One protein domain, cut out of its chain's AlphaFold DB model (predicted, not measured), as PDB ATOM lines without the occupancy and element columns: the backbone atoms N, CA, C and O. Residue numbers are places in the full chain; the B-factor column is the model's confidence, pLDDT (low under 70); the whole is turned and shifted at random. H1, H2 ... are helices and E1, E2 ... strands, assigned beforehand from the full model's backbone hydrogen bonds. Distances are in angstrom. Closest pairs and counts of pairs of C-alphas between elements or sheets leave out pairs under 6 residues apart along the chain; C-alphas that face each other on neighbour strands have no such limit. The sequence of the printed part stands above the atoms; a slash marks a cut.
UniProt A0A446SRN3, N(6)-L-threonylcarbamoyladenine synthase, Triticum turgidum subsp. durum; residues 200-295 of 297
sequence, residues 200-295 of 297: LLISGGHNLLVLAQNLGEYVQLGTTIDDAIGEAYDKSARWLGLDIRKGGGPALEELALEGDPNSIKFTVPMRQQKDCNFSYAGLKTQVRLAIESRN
ATOM      1  N   LEU A 200     -19.943 -16.855  45.135       96.75
ATOM      2  CA  LEU A 200     -21.087 -17.654  44.715       96.75
ATOM      3  C   LEU A 200     -21.228 -18.815  45.701       96.75
ATOM      4  O   LEU A 200     -20.463 -19.775  45.653       96.75
ATOM      5  N   LEU A 201     -22.177 -18.691  46.625       95.25
ATOM      6  CA  LEU A 201     -22.420 -19.665  47.683       95.25
ATOM      7  C   LEU A 201     -23.534 -20.603  47.235       95.25
ATOM      8  O   LEU A 201     -24.697 -20.202  47.153       95.25
ATOM      9  N   ILE A 202     -23.158 -21.841  46.925       93.06
ATOM     10  CA  ILE A 202     -24.064 -22.869  46.424       93.06
ATOM     11  C   ILE A 202     -24.009 -24.076  47.355       93.06
ATOM     12  O   ILE A 202     -22.937 -24.619  47.602       93.06
ATOM     13  N   SER A 203     -25.169 -24.500  47.852       87.88
ATOM     14  CA  SER A 203     -25.324 -25.718  48.648       87.88
ATOM     15  C   SER A 203     -26.646 -26.425  48.333       87.88
ATOM     16  O   SER A 203     -27.363 -26.036  47.408       87.88
ATOM     17  N   GLY A 204     -26.988 -27.457  49.113       82.94
ATOM     18  CA  GLY A 204     -28.294 -28.123  49.050       82.94
ATOM     19  C   GLY A 204     -29.477 -27.153  49.147       82.94
ATOM     20  O   GLY A 204     -30.446 -27.296  48.408       82.94
ATOM     21  N   GLY A 205     -29.369 -26.142  50.018       84.31
ATOM     22  CA  GLY A 205     -30.453 -25.204  50.335       84.31
ATOM     23  C   GLY A 205     -30.179 -23.736  50.004       84.31
ATOM     24  O   GLY A 205     -31.028 -22.893  50.277       84.31
ATOM     25  N   HIS A 206     -29.016 -23.403  49.439       89.38
ATOM     26  CA  HIS A 206     -28.645 -22.014  49.162       89.38
ATOM     27  C   HIS A 206     -28.094 -21.841  47.749       89.38
ATOM     28  O   HIS A 206     -27.280 -22.631  47.282       89.38
ATOM     29  N   ASN A 207     -28.477 -20.733  47.120       94.19
ATOM     30  CA  ASN A 207     -27.836 -20.171  45.938       94.19
ATOM     31  C   ASN A 207     -27.770 -18.667  46.152       94.19
ATOM     32  O   ASN A 207     -28.768 -17.988  45.937       94.19
ATOM     33  N   LEU A 208     -26.630 -18.157  46.608       95.56
ATOM     34  CA  LEU A 208     -26.434 -16.736  46.881       95.56
ATOM     35  C   LEU A 208     -25.263 -16.209  46.061       95.56
ATOM     36  O   LEU A 208     -24.159 -16.744  46.134       95.56
ATOM     37  N   LEU A 209     -25.492 -15.122  45.329       97.50
ATOM     38  CA  LEU A 209     -24.423 -14.312  44.763       97.50
ATOM     39  C   LEU A 209     -24.226 -13.093  45.659       97.50
ATOM     40  O   LEU A 209     -25.130 -12.266  45.799       97.50
ATOM     41  N   VAL A 210     -23.050 -12.985  46.267       97.44
ATOM     42  CA  VAL A 210     -22.748 -11.969  47.276       97.44
ATOM     43  C   VAL A 210     -21.485 -11.212  46.889       97.44
ATOM     44  O   VAL A 210     -20.471 -11.809  46.537       97.44
ATOM     45  N   LEU A 211     -21.534  -9.886  46.984       97.88
ATOM     46  CA  LEU A 211     -20.354  -9.031  47.000       97.88
ATOM     47  C   LEU A 211     -19.917  -8.843  48.453       97.88
ATOM     48  O   LEU A 211     -20.600  -8.168  49.224       97.88
ATOM     49  N   ALA A 212     -18.786  -9.438  48.817       97.69
ATOM     50  CA  ALA A 212     -18.138  -9.217  50.098       97.69
ATOM     51  C   ALA A 212     -17.298  -7.938  50.003       97.69
ATOM     52  O   ALA A 212     -16.276  -7.912  49.317       97.69
ATOM     53  N   GLN A 213     -17.758  -6.861  50.640       97.88
ATOM     54  CA  GLN A 213     -17.086  -5.557  50.634       97.88
ATOM     55  C   GLN A 213     -16.039  -5.453  51.740       97.88
ATOM     56  O   GLN A 213     -14.990  -4.849  51.530       97.88
ATOM     57  N   ASN A 214     -16.320  -6.060  52.891       97.00
ATOM     58  CA  ASN A 214     -15.423  -6.198  54.030       97.00
ATOM     59  C   ASN A 214     -15.945  -7.315  54.954       97.00
ATOM     60  O   ASN A 214     -17.014  -7.883  54.711       97.00
ATOM     61  N   LEU A 215     -15.221  -7.627  56.027       94.75
ATOM     62  CA  LEU A 215     -15.723  -8.498  57.089       94.75
ATOM     63  C   LEU A 215     -16.983  -7.876  57.711       94.75
ATOM     64  O   LEU A 215     -16.977  -6.702  58.076       94.75
ATOM     65  N   GLY A 216     -18.069  -8.645  57.813       94.94
ATOM     66  CA  GLY A 216     -19.373  -8.137  58.250       94.94
ATOM     67  C   GLY A 216     -20.120  -7.257  57.232       94.94
ATOM     68  O   GLY A 216     -21.260  -6.874  57.501       94.94
ATOM     69  N   GLU A 217     -19.540  -6.956  56.063       97.25
ATOM     70  CA  GLU A 217     -20.133  -6.085  55.039       97.25
ATOM     71  C   GLU A 217     -20.372  -6.853  53.733       97.25
ATOM     72  O   GLU A 217     -19.493  -6.980  52.875       97.25
ATOM     73  N   TYR A 218     -21.600  -7.350  53.573       96.62
ATOM     74  CA  TYR A 218     -22.005  -8.172  52.434       96.62
ATOM     75  C   TYR A 218     -23.218  -7.583  51.723       96.62
ATOM     76  O   TYR A 218     -24.219  -7.225  52.348       96.62
ATOM     77  N   VAL A 219     -23.154  -7.545  50.393       97.31
ATOM     78  CA  VAL A 219     -24.273  -7.157  49.533       97.31
ATOM     79  C   VAL A 219     -24.738  -8.380  48.756       97.31
ATOM     80  O   VAL A 219     -24.027  -8.874  47.883       97.31
ATOM     81  N   GLN A 220     -25.945  -8.861  49.050       96.69
ATOM     82  CA  GLN A 220     -26.581  -9.890  48.235       96.69
ATOM     83  C   GLN A 220     -26.977  -9.283  46.885       96.69
ATOM     84  O   GLN A 220     -27.851  -8.419  46.813       96.69
ATOM     85  N   LEU A 221     -26.322  -9.741  45.823       97.31
ATOM     86  CA  LEU A 221     -26.608  -9.351  44.445       97.31
ATOM     87  C   LEU A 221     -27.748 -10.186  43.860       97.31
ATOM     88  O   LEU A 221     -28.535  -9.675  43.068       97.31
ATOM     89  N   GLY A 222     -27.850 -11.453  44.265       96.38
ATOM     90  CA  GLY A 222     -28.894 -12.353  43.794       96.38
ATOM     91  C   GLY A 222     -29.063 -13.590  44.664       96.38
ATOM     92  O   GLY A 222     -28.167 -13.963  45.423       96.38
ATOM     93  N   THR A 223     -30.239 -14.202  44.562       95.75
ATOM     94  CA  THR A 223     -30.585 -15.464  45.224       95.75
ATOM     95  C   THR A 223     -31.407 -16.345  44.288       95.75
ATOM     96  O   THR A 223     -31.889 -15.872  43.256       95.75
ATOM     97  N   THR A 224     -31.596 -17.620  44.628       93.12
ATOM     98  CA  THR A 224     -32.682 -18.378  43.998       93.12
ATOM     99  C   THR A 224     -34.049 -17.771  44.337       93.12
ATOM    100  O   THR A 224     -34.271 -17.341  45.473       93.12
ATOM    101  N   ILE A 225     -34.940 -17.711  43.346       93.44
ATOM    102  CA  ILE A 225     -36.355 -17.333  43.503       93.44
ATOM    103  C   ILE A 225     -37.273 -18.552  43.679       93.44
ATOM    104  O   ILE A 225     -38.457 -18.377  43.966       93.44
ATOM    105  N   ASP A 226     -36.742 -19.766  43.500       92.06
ATOM    106  CA  ASP A 226     -37.458 -21.028  43.686       92.06
ATOM    107  C   ASP A 226     -36.588 -22.084  44.400       92.06
ATOM    108  O   ASP A 226     -36.217 -21.880  45.555       92.06
ATOM    109  N   ASP A 227     -36.273 -23.208  43.759       88.81
ATOM    110  CA  ASP A 227     -35.430 -24.254  44.328       88.81
ATOM    111  C   ASP A 227     -33.970 -23.791  44.381       88.81
ATOM    112  O   ASP A 227     -33.501 -23.060  43.506       88.81
ATOM    113  N   ALA A 228     -33.201 -24.282  45.348       90.44
ATOM    114  CA  ALA A 228     -31.748 -24.280  45.224       90.44
ATOM    115  C   ALA A 228     -31.300 -25.322  44.181       90.44
ATOM    116  O   ALA A 228     -31.980 -26.319  43.927       90.44
ATOM    117  N   ILE A 229     -30.127 -25.121  43.581       91.75
ATOM    118  CA  ILE A 229     -29.581 -26.056  42.592       91.75
ATOM    119  C   ILE A 229     -29.294 -27.421  43.218       91.75
ATOM    120  O   ILE A 229     -29.567 -28.434  42.584       91.75
ATOM    121  N   GLY A 230     -28.819 -27.470  44.469       90.56
ATOM    122  CA  GLY A 230     -28.578 -28.735  45.161       90.56
ATOM    123  C   GLY A 230     -29.857 -29.564  45.307       90.56
ATOM    124  O   GLY A 230     -29.866 -30.740  44.957       90.56
ATOM    125  N   GLU A 231     -30.977 -28.933  45.676       88.38
ATOM    126  CA  GLU A 231     -32.288 -29.593  45.694       88.38
ATOM    127  C   GLU A 231     -32.718 -30.091  44.302       88.38
ATOM    128  O   GLU A 231     -33.272 -31.190  44.172       88.38
ATOM    129  N   ALA A 232     -32.468 -29.308  43.248       91.69
ATOM    130  CA  ALA A 232     -32.771 -29.722  41.880       91.69
ATOM    131  C   ALA A 232     -31.963 -30.965  41.464       91.69
ATOM    132  O   ALA A 232     -32.527 -31.869  40.838       91.69
ATOM    133  N   TYR A 233     -30.686 -31.050  41.854       93.12
ATOM    134  CA  TYR A 233     -29.855 -32.243  41.663       93.12
ATOM    135  C   TYR A 233     -30.395 -33.428  42.473       93.12
ATOM    136  O   TYR A 233     -30.659 -34.485  41.906       93.12
ATOM    137  N   ASP A 234     -30.672 -33.253  43.764       89.81
ATOM    138  CA  ASP A 234     -31.178 -34.335  44.616       89.81
ATOM    139  C   ASP A 234     -32.510 -34.913  44.127       89.81
ATOM    140  O   ASP A 234     -32.743 -36.121  44.196       89.81
ATOM    141  N   LYS A 235     -33.423 -34.071  43.637       90.94
ATOM    142  CA  LYS A 235     -34.692 -34.542  43.061       90.94
ATOM    143  C   LYS A 235     -34.475 -35.270  41.737       90.94
ATOM    144  O   LYS A 235     -35.077 -36.321  41.530       90.94
ATOM    145  N   SER A 236     -33.591 -34.755  40.886       93.50
ATOM    146  CA  SER A 236     -33.274 -35.379  39.598       93.50
ATOM    147  C   SER A 236     -32.614 -36.751  39.773       93.50
ATOM    148  O   SER A 236     -33.018 -37.704  39.114       93.50
ATOM    149  N   ALA A 237     -31.680 -36.884  40.720       93.12
ATOM    150  CA  ALA A 237     -31.033 -38.155  41.047       93.12
ATOM    151  C   ALA A 237     -32.040 -39.209  41.534       93.12
ATOM    152  O   ALA A 237     -31.995 -40.359  41.101       93.12
ATOM    153  N   ARG A 238     -32.995 -38.806  42.388       90.25
ATOM    154  CA  ARG A 238     -34.067 -39.698  42.862       90.25
ATOM    155  C   ARG A 238     -34.977 -40.172  41.730       90.25
ATOM    156  O   ARG A 238     -35.351 -41.337  41.720       90.25
ATOM    157  N   TRP A 239     -35.336 -39.298  40.789       93.00
ATOM    158  CA  TRP A 239     -36.171 -39.685  39.644       93.00
ATOM    159  C   TRP A 239     -35.483 -40.654  38.687       93.00
ATOM    160  O   TRP A 239     -36.170 -41.434  38.043       93.00
ATOM    161  N   LEU A 240     -34.153 -40.617  38.619       92.56
ATOM    162  CA  LEU A 240     -33.339 -41.557  37.848       92.56
ATOM    163  C   LEU A 240     -33.025 -42.858  38.609       92.56
ATOM    164  O   LEU A 240     -32.280 -43.690  38.101       92.56
ATOM    165  N   GLY A 241     -33.533 -43.026  39.835       91.06
ATOM    166  CA  GLY A 241     -33.294 -44.229  40.637       91.06
ATOM    167  C   GLY A 241     -31.835 -44.420  41.070       91.06
ATOM    168  O   GLY A 241     -31.423 -45.548  41.330       91.06
ATOM    169  N   LEU A 242     -31.044 -43.343  41.136       91.69
ATOM    170  CA  LEU A 242     -29.623 -43.429  41.479       91.69
ATOM    171  C   LEU A 242     -29.402 -43.721  42.966       91.69
ATOM    172  O   LEU A 242     -30.193 -43.327  43.829       91.69
ATOM    173  N   ASP A 243     -28.271 -44.355  43.271       88.00
ATOM    174  CA  ASP A 243     -27.791 -44.487  44.644       88.00
ATOM    175  C   ASP A 243     -27.297 -43.127  45.162       88.00
ATOM    176  O   ASP A 243     -26.208 -42.661  44.831       88.00
ATOM    177  N   ILE A 244     -28.112 -42.492  46.001       84.50
ATOM    178  CA  ILE A 244     -27.849 -41.162  46.561       84.50
ATOM    179  C   ILE A 244     -27.184 -41.199  47.942       84.50
ATOM    180  O   ILE A 244     -27.231 -40.200  48.659       84.50
ATOM    181  N   ARG A 245     -26.552 -42.309  48.353       80.69
ATOM    182  CA  ARG A 245     -25.849 -42.378  49.652       80.69
ATOM    183  C   ARG A 245     -24.787 -41.287  49.827       80.69
ATOM    184  O   ARG A 245     -24.570 -40.829  50.941       80.69
ATOM    185  N   LYS A 246     -24.157 -40.853  48.730       79.69
ATOM    186  CA  LYS A 246     -23.179 -39.748  48.702       79.69
ATOM    187  C   LYS A 246     -23.806 -38.377  48.385       79.69
ATOM    188  O   LYS A 246     -23.075 -37.407  48.219       79.69
ATOM    189  N   GLY A 247     -25.133 -38.291  48.281       84.81
ATOM    190  CA  GLY A 247     -25.874 -37.125  47.790       84.81
ATOM    191  C   GLY A 247     -26.247 -37.239  46.307       84.81
ATOM    192  O   GLY A 247     -25.602 -37.957  45.541       84.81
ATOM    193  N   GLY A 248     -27.300 -36.531  45.884       89.44
ATOM    194  CA  GLY A 248     -27.766 -36.581  44.496       89.44
ATOM    195  C   GLY A 248     -26.875 -35.812  43.524       89.44
ATOM    196  O   GLY A 248     -26.760 -36.208  42.369       89.44
ATOM    197  N   GLY A 249     -26.195 -34.765  44.002       92.06
ATOM    198  CA  GLY A 249     -25.153 -34.049  43.259       92.06
ATOM    199  C   GLY A 249     -24.058 -34.981  42.721       92.06
ATOM    200  O   GLY A 249     -23.961 -35.148  41.505       92.06
ATOM    201  N   PRO A 250     -23.285 -35.634  43.611       92.75
ATOM    202  CA  PRO A 250     -22.230 -36.568  43.216       92.75
ATOM    203  C   PRO A 250     -22.723 -37.744  42.366       92.75
ATOM    204  O   PRO A 250     -22.060 -38.112  41.403       92.75
ATOM    205  N   ALA A 251     -23.899 -38.304  42.671       92.94
ATOM    206  CA  ALA A 251     -24.466 -39.404  41.888       92.94
ATOM    207  C   ALA A 251     -24.777 -38.993  40.435       92.94
ATOM    208  O   ALA A 251     -24.525 -39.750  39.498       92.94
ATOM    209  N   LEU A 252     -25.305 -37.781  40.235       94.50
ATOM    210  CA  LEU A 252     -25.540 -37.235  38.896       94.50
ATOM    211  C   LEU A 252     -24.245 -36.888  38.171       94.50
ATOM    212  O   LEU A 252     -24.181 -37.069  36.961       94.50
ATOM    213  N   GLU A 253     -23.240 -36.372  38.880       95.19
ATOM    214  CA  GLU A 253     -21.928 -36.078  38.299       95.19
ATOM    215  C   GLU A 253     -21.258 -37.352  37.774       95.19
ATOM    216  O   GLU A 253     -20.790 -37.361  36.639       95.19
ATOM    217  N   GLU A 254     -21.289 -38.438  38.551       95.38
ATOM    218  CA  GLU A 254     -20.763 -39.744  38.147       95.38
ATOM    219  C   GLU A 254     -21.479 -40.273  36.897       95.38
ATOM    220  O   GLU A 254     -20.826 -40.591  35.904       95.38
ATOM    221  N   LEU A 255     -22.818 -40.261  36.889       93.94
ATOM    222  CA  LEU A 255     -23.605 -40.674  35.722       93.94
ATOM    223  C   LEU A 255     -23.344 -39.786  34.493       93.94
ATOM    224  O   LEU A 255     -23.329 -40.268  33.360       93.94
ATOM    225  N   ALA A 256     -23.149 -38.480  34.692       95.19
ATOM    226  CA  ALA A 256     -22.947 -37.533  33.600       95.19
ATOM    227  C   ALA A 256     -21.651 -37.790  32.815       95.19
ATOM    228  O   ALA A 256     -21.595 -37.432  31.638       95.19
ATOM    229  N   LEU A 257     -20.642 -38.435  33.417       96.19
ATOM    230  CA  LEU A 257     -19.398 -38.816  32.735       96.19
ATOM    231  C   LEU A 257     -19.615 -39.859  31.630       96.19
ATOM    232  O   LEU A 257     -18.824 -39.930  30.690       96.19
ATOM    233  N   GLU A 258     -20.686 -40.646  31.724       95.25
ATOM    234  CA  GLU A 258     -21.063 -41.658  30.733       95.25
ATOM    235  C   GLU A 258     -22.014 -41.104  29.655       95.25
ATOM    236  O   GLU A 258     -22.316 -41.777  28.667       95.25
ATOM    237  N   GLY A 259     -22.512 -39.878  29.840       91.62
ATOM    238  CA  GLY A 259     -23.538 -39.271  29.000       91.62
ATOM    239  C   GLY A 259     -22.998 -38.459  27.820       91.62
ATOM    240  O   GLY A 259     -21.879 -37.952  27.822       91.62
ATOM    241  N   ASP A 260     -23.851 -38.256  26.813       94.12
ATOM    242  CA  ASP A 260     -23.628 -37.238  25.781       94.12
ATOM    243  C   ASP A 260     -24.289 -35.911  26.210       94.12
ATOM    244  O   ASP A 260     -25.528 -35.850  26.282       94.12
ATOM    245  N   PRO A 261     -23.514 -34.829  26.437       92.31
ATOM    246  CA  PRO A 261     -24.053 -33.528  26.838       92.31
ATOM    247  C   PRO A 261     -24.958 -32.879  25.778       92.31
ATOM    248  O   PRO A 261     -25.657 -31.913  26.081       92.31
ATOM    249  N   ASN A 262     -24.977 -33.388  24.540       92.00
ATOM    250  CA  ASN A 262     -25.821 -32.880  23.455       92.00
ATOM    251  C   ASN A 262     -27.112 -33.683  23.243       92.00
ATOM    252  O   ASN A 262     -27.949 -33.288  22.425       92.00
ATOM    253  N   SER A 263     -27.295 -34.783  23.979       91.94
ATOM    254  CA  SER A 263     -28.408 -35.719  23.789       91.94
ATOM    255  C   SER A 263     -29.785 -35.127  24.111       91.94
ATOM    256  O   SER A 263     -30.793 -35.550  23.533       91.94
ATOM    257  N   ILE A 264     -29.845 -34.155  25.029       90.50
ATOM    258  CA  ILE A 264     -31.063 -33.457  25.452       90.50
ATOM    259  C   ILE A 264     -30.743 -31.975  25.642       90.50
ATOM    260  O   ILE A 264     -29.836 -31.606  26.382       90.50
ATOM    261  N   LYS A 265     -31.512 -31.103  24.983       91.25
ATOM    262  CA  LYS A 265     -31.360 -29.652  25.119       91.25
ATOM    263  C   LYS A 265     -32.343 -29.111  26.145       91.25
ATOM    264  O   LYS A 265     -33.535 -29.013  25.867       91.25
ATOM    265  N   PHE A 266     -31.823 -28.699  27.293       91.38
ATOM    266  CA  PHE A 266     -32.586 -27.948  28.282       91.38
ATOM    267  C   PHE A 266     -32.494 -26.443  28.024       91.38
ATOM    268  O   PHE A 266     -31.450 -25.907  27.646       91.38
ATOM    269  N   THR A 267     -33.600 -25.741  28.239       89.56
ATOM    270  CA  THR A 267     -33.606 -24.279  28.286       89.56
ATOM    271  C   THR A 267     -33.014 -23.812  29.610       89.56
ATOM    272  O   THR A 267     -33.322 -24.367  30.664       89.56
ATOM    273  N   VAL A 268     -32.160 -22.788  29.551       86.31
ATOM    274  CA  VAL A 268     -31.546 -22.175  30.736       86.31
ATOM    275  C   VAL A 268     -32.539 -21.170  31.329       86.31
ATOM    276  O   VAL A 268     -32.821 -20.164  30.663       86.31
ATOM    277  N   PRO A 269     -33.084 -21.408  32.539       86.06
ATOM    278  CA  PRO A 269     -33.992 -20.465  33.178       86.06
ATOM    279  C   PRO A 269     -33.334 -19.095  33.366       86.06
ATOM    280  O   PRO A 269     -32.114 -18.977  33.447       86.06
ATOM    281  N   MET A 270     -34.149 -18.040  33.410       86.94
ATOM    282  CA  MET A 270     -33.720 -16.655  33.673       86.94
ATOM    283  C   MET A 270     -32.728 -16.034  32.680       86.94
ATOM    284  O   MET A 270     -32.376 -14.873  32.839       86.94
ATOM    285  N   ARG A 271     -32.361 -16.714  31.585       85.75
ATOM    286  CA  ARG A 271     -31.413 -16.201  30.573       85.75
ATOM    287  C   ARG A 271     -31.760 -14.816  30.003       85.75
ATOM    288  O   ARG A 271     -30.871 -14.109  29.539       85.75
ATOM    289  N   GLN A 272     -33.041 -14.450  29.979       87.94
ATOM    290  CA  GLN A 272     -33.514 -13.154  29.471       87.94
ATOM    291  C   GLN A 272     -33.712 -12.095  30.571       87.94
ATOM    292  O   GLN A 272     -33.960 -10.933  30.250       87.94
ATOM    293  N   GLN A 273     -33.612 -12.477  31.847       89.00
ATOM    294  CA  GLN A 273     -33.763 -11.561  32.973       89.00
ATOM    295  C   GLN A 273     -32.464 -10.785  33.199       89.00
ATOM    296  O   GLN A 273     -31.367 -11.310  33.029       89.00
ATOM    297  N   LYS A 274     -32.592  -9.501  33.546       90.88
ATOM    298  CA  LYS A 274     -31.461  -8.588  33.785       90.88
ATOM    299  C   LYS A 274     -31.234  -8.361  35.280       90.88
ATOM    300  O   LYS A 274     -31.069  -7.223  35.715       90.88
ATOM    301  N   ASP A 275     -31.261  -9.437  36.051       92.81
ATOM    302  CA  ASP A 275     -30.881  -9.462  37.461       92.81
ATOM    303  C   ASP A 275     -29.853 -10.582  37.706       92.81
ATOM    304  O   ASP A 275     -29.380 -11.220  36.765       92.81
ATOM    305  N   CYS A 276     -29.446 -10.775  38.960       94.56
ATOM    306  CA  CYS A 276     -28.511 -11.836  39.343       94.56
ATOM    307  C   CYS A 276     -29.209 -13.019  40.029       94.56
ATOM    308  O   CYS A 276     -28.554 -13.790  40.729       94.56
ATOM    309  N   ASN A 277     -30.532 -13.125  39.896       95.44
ATOM    310  CA  ASN A 277     -31.293 -14.181  40.544       95.44
ATOM    311  C   ASN A 277     -31.195 -15.499  39.763       95.44
ATOM    312  O   ASN A 277     -30.875 -15.524  38.573       95.44
ATOM    313  N   PHE A 278     -31.484 -16.602  40.453       94.12
ATOM    314  CA  PHE A 278     -31.432 -17.959  39.908       94.12
ATOM    315  C   PHE A 278     -32.806 -18.637  39.980       94.12
ATOM    316  O   PHE A 278     -33.600 -18.346  40.869       94.12
ATOM    317  N   SER A 279     -33.080 -19.558  39.058       93.25
ATOM    318  CA  SER A 279     -34.283 -20.399  39.054       93.25
ATOM    319  C   SER A 279     -33.901 -21.776  38.542       93.25
ATOM    320  O   SER A 279     -33.277 -21.907  37.486       93.25
ATOM    321  N   TYR A 280     -34.282 -22.803  39.288       93.44
ATOM    322  CA  TYR A 280     -33.993 -24.196  38.978       93.44
ATOM    323  C   TYR A 280     -35.257 -25.057  38.908       93.44
ATOM    324  O   TYR A 280     -35.210 -26.125  38.297       93.44
ATOM    325  N   ALA A 281     -36.417 -24.584  39.382       89.81
ATOM    326  CA  ALA A 281     -37.679 -25.326  39.283       89.81
ATOM    327  C   ALA A 281     -38.090 -25.626  37.825       89.81
ATOM    328  O   ALA A 281     -38.573 -26.721  37.508       89.81
ATOM    329  N   GLY A 282     -37.845 -24.678  36.913       89.75
ATOM    330  CA  GLY A 282     -38.074 -24.860  35.476       89.75
ATOM    331  C   GLY A 282     -37.120 -25.879  34.847       89.75
ATOM    332  O   GLY A 282     -37.537 -26.696  34.026       89.75
ATOM    333  N   LEU A 283     -35.848 -25.879  35.255       91.31
ATOM    334  CA  LEU A 283     -34.866 -26.871  34.805       91.31
ATOM    335  C   LEU A 283     -35.232 -28.269  35.320       91.31
ATOM    336  O   LEU A 283     -35.320 -29.211  34.539       91.31
ATOM    337  N   LYS A 284     -35.560 -28.376  36.608       91.81
ATOM    338  CA  LYS A 284     -36.036 -29.598  37.259       91.81
ATOM    339  C   LYS A 284     -37.262 -30.190  36.549       91.81
ATOM    340  O   LYS A 284     -37.325 -31.390  36.302       91.81
ATOM    341  N   THR A 285     -38.225 -29.351  36.162       91.62
ATOM    342  CA  THR A 285     -39.404 -29.799  35.400       91.62
ATOM    343  C   THR A 285     -39.022 -30.368  34.036       91.62
ATOM    344  O   THR A 285     -39.545 -31.409  33.646       91.62
ATOM    345  N   GLN A 286     -38.092 -29.727  33.324       93.69
ATOM    346  CA  GLN A 286     -37.620 -30.233  32.034       93.69
ATOM    347  C   GLN A 286     -36.913 -31.585  32.168       93.69
ATOM    348  O   GLN A 286     -37.137 -32.462  31.338       93.69
ATOM    349  N   VAL A 287     -36.115 -31.778  33.225       94.12
ATOM    350  CA  VAL A 287     -35.470 -33.067  33.519       94.12
ATOM    351  C   VAL A 287     -36.520 -34.154  33.753       94.12
ATOM    352  O   VAL A 287     -36.454 -35.203  33.118       94.12
ATOM    353  N   ARG A 288     -37.539 -33.893  34.582       93.81
ATOM    354  CA  ARG A 288     -38.629 -34.853  34.825       93.81
ATOM    355  C   ARG A 288     -39.333 -35.272  33.533       93.81
ATOM    356  O   ARG A 288     -39.502 -36.460  33.285       93.81
ATOM    357  N   LEU A 289     -39.699 -34.302  32.693       93.75
ATOM    358  CA  LEU A 289     -40.364 -34.571  31.413       93.75
ATOM    359  C   LEU A 289     -39.469 -35.371  30.457       93.75
ATOM    360  O   LEU A 289     -39.958 -36.227  29.724       93.75
ATOM    361  N   ALA A 290     -38.158 -35.119  30.470       93.69
ATOM    362  CA  ALA A 290     -37.205 -35.883  29.676       93.69
ATOM    363  C   ALA A 290     -37.132 -37.355  30.121       93.69
ATOM    364  O   ALA A 290     -37.166 -38.237  29.260       93.69
ATOM    365  N   ILE A 291     -37.100 -37.615  31.433       92.50
ATOM    366  CA  ILE A 291     -37.125 -38.968  32.019       92.50
ATOM    367  C   ILE A 291     -38.404 -39.707  31.607       92.50
ATOM    368  O   ILE A 291     -38.329 -40.811  31.070       92.50
ATOM    369  N   GLU A 292     -39.566 -39.065  31.781       91.81
ATOM    370  CA  GLU A 292     -40.877 -39.623  31.419       91.81
ATOM    371  C   GLU A 292     -40.963 -39.931  29.914       91.81
ATOM    372  O   GLU A 292     -41.371 -41.019  29.524       91.81
ATOM    373  N   SER A 293     -40.511 -39.014  29.052       91.25
ATOM    374  CA  SER A 293     -40.571 -39.192  27.592       91.25
ATOM    375  C   SER A 293     -39.729 -40.358  27.061       91.25
ATOM    376  O   SER A 293     -39.979 -40.844  25.958       91.25
ATOM    377  N   ARG A 294     -38.719 -40.792  27.826       86.06
ATOM    378  CA  ARG A 294     -37.788 -41.862  27.451       86.06
ATOM    379  C   ARG A 294     -37.995 -43.153  28.247       86.06
ATOM    380  O   ARG A 294     -37.238 -44.092  28.026       86.06
ATOM    381  N   ASN A 295     -39.006 -43.215  29.123       81.00
ATOM    382  CA  ASN A 295     -39.273 -44.347  30.022       81.00
ATOM    383  C   ASN A 295     -38.031 -44.768  30.836       81.00
ATOM    384  O   ASN A 295     -37.706 -45.951  30.909       81.00
TER     385      ASN A 295
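What this domain is: This is residues 200 to 295 of the 297 residues of the protein "N(6)-L-threonylcarbamoyladenine synthase" of Triticum turgidum subsp. durum (UniProt A0A446SRN3). Look for two ends along the longest axis: at one, a narrow antiparallel sheet drawn out into the long hairpin of E2 and E3; at the other, three helices, with H1 and H3 side by side and H2 set steeply on H1. A long link with no named element, residues 257 to 280, leaves H2, loops towards the sheet's end and turns back into H3; residues 256 to 263 stick out. The printed part has 96 residues, with three named strands and then three named helices in the order E1 E2 E3 H1 H2 H3; the sheet's order is E1 - E2 - E3, all antiparallel, and the class is mixed, helices and strands. The whole is only just loose, close to compact, with a radius of gyration of the C-alphas of 15.3 A, and spans 49 by 33 by 21 A.

Where its parts are: Find C-alpha 200 at (-21.087, -17.654, 44.715), where E1, residues 200 to 202, begins. E2, residues 207 to 214, runs 20.4 A to C-alpha 214 at (-15.423, -6.198, 54.030), and E3, residues 217 to 223, returns over 17.1 A. H1, residues 229 to 239, follows with 15.4 A, then H2, residues 248 to 256, with 12.0 A. H3, residues 281 to 293, is 18.4 A long and ends at C-alpha 293 at (-40.571, -39.192, 27.592).

How they stand to each other: Start at the sheet, a meander, each strand the antiparallel neighbour of the one before. In the hairpin of E1 and E2, N 201 and O 208 are 2.8 A apart, within hydrogen-bond range. In the hairpin of E2 and E3, look at N 211 and O 219, 2.8 A, and N 219 and O 211, 2.9 A, both within that range. H1 is not on the sheet, but only just, with 4 pairs of C-alphas within 10 A. H1 and H3 touch at a shallow tilt of 17 degrees, the same way; their closest C-alphas are those of Ala 232 and Lys 284, 5.7 A apart. H1 and H2 touch at a steep tilt of 68 degrees, only just short of about perpendicular; their closest C-alphas are those of Asp 234 and Gly 248, 4.1 A apart. H2 and H3 are apart. In H1, H2 and H3 every O i to N i+4 pair is within hydrogen-bond range.

The domain as a whole: The two C-alphas farthest apart are those of Asn 214 and Asn 295, at 51.0 A. The link from H2 to H3, 24 residues, is long. The printed part has no cut. Its mean pLDDT is 92.0, and no printed residue of this model is under 70.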